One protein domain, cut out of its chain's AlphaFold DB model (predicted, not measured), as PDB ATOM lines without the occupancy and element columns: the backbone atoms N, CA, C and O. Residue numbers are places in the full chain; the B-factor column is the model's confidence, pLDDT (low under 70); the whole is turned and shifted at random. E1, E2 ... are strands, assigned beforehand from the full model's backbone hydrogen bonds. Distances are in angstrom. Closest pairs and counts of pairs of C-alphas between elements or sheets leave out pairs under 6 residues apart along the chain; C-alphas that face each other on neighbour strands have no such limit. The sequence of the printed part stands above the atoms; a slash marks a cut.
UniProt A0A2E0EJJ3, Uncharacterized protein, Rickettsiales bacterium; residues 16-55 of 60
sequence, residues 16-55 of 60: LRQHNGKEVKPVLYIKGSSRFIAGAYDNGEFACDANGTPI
ATOM      1  N   LEU A  16      14.392  39.317  29.838       77.31
ATOM      2  CA  LEU A  16      15.768  39.405  30.304       77.31
ATOM      3  C   LEU A  16      15.759  39.962  31.729       77.31
ATOM      4  O   LEU A  16      15.011  40.885  32.058       77.31
ATOM      5  N   ARG A  17      16.566  39.347  32.594       83.81
ATOM      6  CA  ARG A  17      16.733  39.814  33.969       83.81
ATOM      7  C   ARG A  17      17.276  41.239  33.955       83.81
ATOM      8  O   ARG A  17      18.010  41.622  33.043       83.81
ATOM      9  N   GLN A  18      16.905  42.016  34.962       86.81
ATOM     10  CA  GLN A  18      17.354  43.394  35.110       86.81
ATOM     11  C   GLN A  18      18.217  43.516  36.358       86.81
ATOM     12  O   GLN A  18      17.843  43.034  37.421       86.81
ATOM     13  N   HIS A  19      19.353  44.188  36.227       85.25
ATOM     14  CA  HIS A  19      20.242  44.521  37.327       85.25
ATOM     15  C   HIS A  19      20.449  46.035  37.340       85.25
ATOM     16  O   HIS A  19      20.783  46.618  36.310       85.25
ATOM     17  N   ASN A  20      20.224  46.694  38.482       82.38
ATOM     18  CA  ASN A  20      20.320  48.156  38.608       82.38
ATOM     19  C   ASN A  20      19.512  48.936  37.544       82.38
ATOM     20  O   ASN A  20      19.974  49.946  37.015       82.38
ATOM     21  N   GLY A  21      18.319  48.441  37.192       84.00
ATOM     22  CA  GLY A  21      17.442  49.065  36.189       84.00
ATOM     23  C   GLY A  21      17.910  48.921  34.736       84.00
ATOM     24  O   GLY A  21      17.325  49.534  33.848       84.00
ATOM     25  N   LYS A  22      18.954  48.122  34.476       86.62
ATOM     26  CA  LYS A  22      19.439  47.795  33.130       86.62
ATOM     27  C   LYS A  22      19.219  46.318  32.837       86.62
ATOM     28  O   LYS A  22      19.433  45.471  33.703       86.62
ATOM     29  N   GLU A  23      18.832  45.999  31.609       89.19
ATOM     30  CA  GLU A  23      18.750  44.611  31.160       89.19
ATOM     31  C   GLU A  23      20.136  43.969  31.104       89.19
ATOM     32  O   GLU A  23      21.120  44.581  30.678       89.19
ATOM     33  N   VAL A  24      20.195  42.710  31.530       91.31
ATOM     34  CA  VAL A  24      21.396  41.889  31.458       91.31
ATOM     35  C   VAL A  24      21.157  40.656  30.595       91.31
ATOM     36  O   VAL A  24      20.103  40.015  30.624       91.31
ATOM     37  N   LYS A  25      22.183  40.290  29.835       91.62
ATOM     38  CA  LYS A  25      22.236  39.100  28.993       91.62
ATOM     39  C   LYS A  25      23.052  38.012  29.697       91.62
ATOM     40  O   LYS A  25      24.061  38.327  30.329       91.62
ATOM     41  N   PRO A  26      22.651  36.734  29.599       91.88
ATOM     42  CA  PRO A  26      23.450  35.633  30.116       91.88
ATOM     43  C   PRO A  26      24.702  35.447  29.251       91.88
ATOM     44  O   PRO A  26      24.599  35.127  28.068       91.88
ATOM     45  N   VAL A  27      25.884  35.615  29.841       92.50
ATOM     46  CA  VAL A  27      27.180  35.448  29.169       92.50
ATOM     47  C   VAL A  27      28.054  34.486  29.967       92.50
ATOM     48  O   VAL A  27      28.029  34.460  31.197       92.50
ATOM     49  N   LEU A  28      28.834  33.663  29.265       92.44
ATOM     50  CA  LEU A  28      29.794  32.766  29.895       92.44
ATOM     51  C   LEU A  28      30.955  33.574  30.492       92.44
ATOM     52  O   LEU A  28      31.738  34.173  29.761       92.44
ATOM     53  N   TYR A  29      31.084  33.543  31.815       92.56
ATOM     54  CA  TYR A  29      32.220  34.099  32.536       92.56
ATOM     55  C   TYR A  29      33.255  33.010  32.813       92.56
ATOM     56  O   TYR A  29      32.909  31.914  33.269       92.56
ATOM     57  N   ILE A  30      34.525  33.318  32.548       92.56
ATOM     58  CA  ILE A  30      35.661  32.424  32.784       92.56
ATOM     59  C   ILE A  30      36.797  33.240  33.403       92.56
ATOM     60  O   ILE A  30      37.315  34.160  32.774       92.56
ATOM     61  N   LYS A  31      37.211  32.888  34.625       89.94
ATOM     62  CA  LYS A  31      38.417  33.432  35.268       89.94
ATOM     63  C   LYS A  31      39.098  32.342  36.090       89.94
ATOM     64  O   LYS A  31      38.592  31.948  37.139       89.94
ATOM     65  N   GLY A  32      40.248  31.859  35.620       89.50
ATOM     66  CA  GLY A  32      40.937  30.723  36.239       89.50
ATOM     67  C   GLY A  32      40.021  29.497  36.312       89.50
ATOM     68  O   GLY A  32      39.437  29.103  35.305       89.50
ATOM     69  N   SER A  33      39.850  28.936  37.511       91.62
ATOM     70  CA  SER A  33      38.956  27.792  37.761       91.62
ATOM     71  C   SER A  33      37.467  28.160  37.869       91.62
ATOM     72  O   SER A  33      36.624  27.267  37.921       91.62
ATOM     73  N   SER A  34      37.119  29.450  37.906       86.31
ATOM     74  CA  SER A  34      35.728  29.902  38.018       86.31
ATOM     75  C   SER A  34      35.081  30.001  36.640       86.31
ATOM     76  O   SER A  34      35.461  30.846  35.828       86.31
ATOM     77  N   ARG A  35      34.071  29.160  36.393       93.50
ATOM     78  CA  ARG A  35      33.278  29.146  35.158       93.50
ATOM     79  C   ARG A  35      31.790  29.101  35.484       93.50
ATOM     80  O   ARG A  35      31.316  28.125  36.057       93.50
ATOM     81  N   PHE A  36      31.051  30.133  35.097       93.31
ATOM     82  CA  PHE A  36      29.603  30.209  35.312       93.31
ATOM     83  C   PHE A  36      28.945  31.165  34.313       93.31
ATOM     84  O   PHE A  36      29.624  31.881  33.583       93.31
ATOM     85  N   ILE A  37      27.614  31.166  34.260       93.62
ATOM     86  CA  ILE A  37      26.867  32.145  33.466       93.62
ATOM     87  C   ILE A  37      26.675  33.393  34.317       93.62
ATOM     88  O   ILE A  37      25.969  33.329  35.321       93.62
ATOM     89  N   ALA A  38      27.301  34.500  33.933       94.06
ATOM     90  CA  ALA A  38      27.137  35.812  34.550       94.06
ATOM     91  C   ALA A  38      26.119  36.651  33.767       94.06
ATOM     92  O   ALA A  38      25.830  36.361  32.605       94.06
ATOM     93  N   GLY A  39      25.568  37.688  34.394       93.19
ATOM     94  CA  GLY A  39      24.872  38.736  33.646       93.19
ATOM     95  C   GLY A  39      25.854  39.764  33.107       93.19
ATOM     96  O   GLY A  39      26.699  40.248  33.854       93.19
ATOM     97  N   ALA A  40      25.732  40.106  31.829       93.00
ATOM     98  CA  ALA A  40      26.447  41.213  31.208       93.00
ATOM     99  C   ALA A  40      25.457  42.244  30.669       93.00
ATOM    100  O   ALA A  40      24.430  41.882  30.093       93.00
ATOM    101  N   TYR A  41      25.755  43.521  30.858       91.94
ATOM    102  CA  TYR A  41      25.012  44.610  30.243       91.94
ATOM    103  C   TYR A  41      25.332  44.702  28.746       91.94
ATOM    104  O   TYR A  41      26.279  44.095  28.245       91.94
ATOM    105  N   ASP A  42      24.554  45.504  28.022       87.94
ATOM    106  CA  ASP A  42      24.716  45.670  26.574       87.94
ATOM    107  C   ASP A  42      26.074  46.273  26.170       87.94
ATOM    108  O   ASP A  42      26.604  45.969  25.107       87.94
ATOM    109  N   ASN A  43      26.688  47.052  27.062       87.25
ATOM    110  CA  ASN A  43      28.017  47.630  26.863       87.25
ATOM    111  C   ASN A  43      29.175  46.632  27.080       87.25
ATOM    112  O   ASN A  43      30.336  47.019  26.967       87.25
ATOM    113  N   GLY A  44      28.879  45.369  27.402       83.44
ATOM    114  CA  GLY A  44      29.879  44.327  27.642       83.44
ATOM    115  C   GLY A  44      30.442  44.292  29.065       83.44
ATOM    116  O   GLY A  44      31.240  43.407  29.372       83.44
ATOM    117  N   GLU A  45      30.022  45.197  29.952       89.94
ATOM    118  CA  GLU A  45      30.373  45.125  31.370       89.94
ATOM    119  C   GLU A  45      29.552  44.047  32.085       89.94
ATOM    120  O   GLU A  45      28.379  43.825  31.780       89.94
ATOM    121  N   PHE A  46      30.148  43.384  33.076       91.19
ATOM    122  CA  PHE A  46      29.426  42.417  33.896       91.19
ATOM    123  C   PHE A  46      28.603  43.117  34.982       91.19
ATOM    124  O   PHE A  46      29.025  44.111  35.573       91.19
ATOM    125  N   ALA A  47      27.432  42.564  35.285       91.81
ATOM    126  CA  ALA A  47      26.694  42.904  36.488       91.81
ATOM    127  C   ALA A  47      27.470  42.372  37.695       91.81
ATOM    128  O   ALA A  47      27.539  41.162  37.910       91.81
ATOM    129  N   CYS A  48      28.087  43.278  38.447       91.75
ATOM    130  CA  CYS A  48      28.878  42.953  39.625       91.75
ATOM    131  C   CYS A  48      28.151  43.342  40.914       91.75
ATOM    132  O   CYS A  48      27.398  44.315  40.941       91.75
ATOM    133  N   ASP A  49      28.424  42.591  41.979       88.31
ATOM    134  CA  ASP A  49      28.057  42.942  43.351       88.31
ATOM    135  C   ASP A  49      28.910  44.125  43.861       88.31
ATOM    136  O   ASP A  49      29.889  44.516  43.217       88.31
ATOM    137  N   ALA A  50      28.595  44.670  45.041       86.88
ATOM    138  CA  ALA A  50      29.338  45.761  45.685       86.88
ATOM    139  C   ALA A  50      30.855  45.494  45.805       86.88
ATOM    140  O   ALA A  50      31.657  46.423  45.809       86.88
ATOM    141  N   ASN A  51      31.253  44.219  45.843       85.75
ATOM    142  CA  ASN A  51      32.648  43.776  45.904       85.75
ATOM    143  C   ASN A  51      33.340  43.671  44.526       85.75
ATOM    144  O   ASN A  51      34.444  43.140  44.429       85.75
ATOM    145  N   GLY A  52      32.683  44.086  43.438       86.31
ATOM    146  CA  GLY A  52      33.210  43.973  42.072       86.31
ATOM    147  C   GLY A  52      33.228  42.541  41.520       86.31
ATOM    148  O   GLY A  52      33.876  42.273  40.509       86.31
ATOM    149  N   THR A  53      32.536  41.604  42.178       89.00
ATOM    150  CA  THR A  53      32.450  40.205  41.736       89.00
ATOM    151  C   THR A  53      31.255  40.021  40.800       89.00
ATOM    152  O   THR A  53      30.150  40.410  41.181       89.00
ATOM    153  N   PRO A  54      31.430  39.425  39.605       92.00
ATOM    154  CA  PRO A  54      30.335  39.215  38.665       92.00
ATOM    155  C   PRO A  54      29.275  38.273  39.241       92.00
ATOM    156  O   PRO A  54      29.585  37.180  39.717       92.00
ATOM    157  N   ILE A  55      28.018  38.703  39.169       91.19
ATOM    158  CA  ILE A  55      26.870  37.995  39.723       91.19
ATOM    159  C   ILE A  55      26.412  36.929  38.717       91.19
ATOM    160  O   ILE A  55      26.226  37.225  37.527       91.19
TER     161      ILE A  55
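This is residues 16 to 55 of the 60 residues of an uncharacterized protein of Rickettsiales bacterium (UniProt A0A2E0EJJ3). With little regular structure, the domain is a two-stranded hairpin, E1 and E2, with a small turn at residues 18 to 23 beyond its open end and a long loop, residues 41 to 55, folding back beside it. The printed part has 40 residues, no named helix and two strands, E1 then E2, in an antiparallel sheet; it is all strand, with 14 residues in named elements. It is compact, with a radius of gyration of the C-alphas of 9.8 A, yet elongated, spanning 30 by 20 by 15 A.

Residues 18 to 19 pair antiparallel with residues 22 to 23. E1, residues 25 to 31, is 18.3 A long and begins at C-alpha 25 (22.236, 39.100, 28.993). E2, residues 34 to 40, is 16.1 A long and ends at C-alpha 40 (26.447, 41.213, 31.208).

E1 and E2 form a hairpin with a tight link, their directions at 148 degrees. C-alphas 28 and 37 face each other at 4.7 A. N 29 and O 36, 2.8 A, are within hydrogen-bond range.

The C-alphas farthest apart, Gly 21 and Ser 33, are 30.3 A apart. The printed part has no cut, and no printed residue is under 70 in pLDDT.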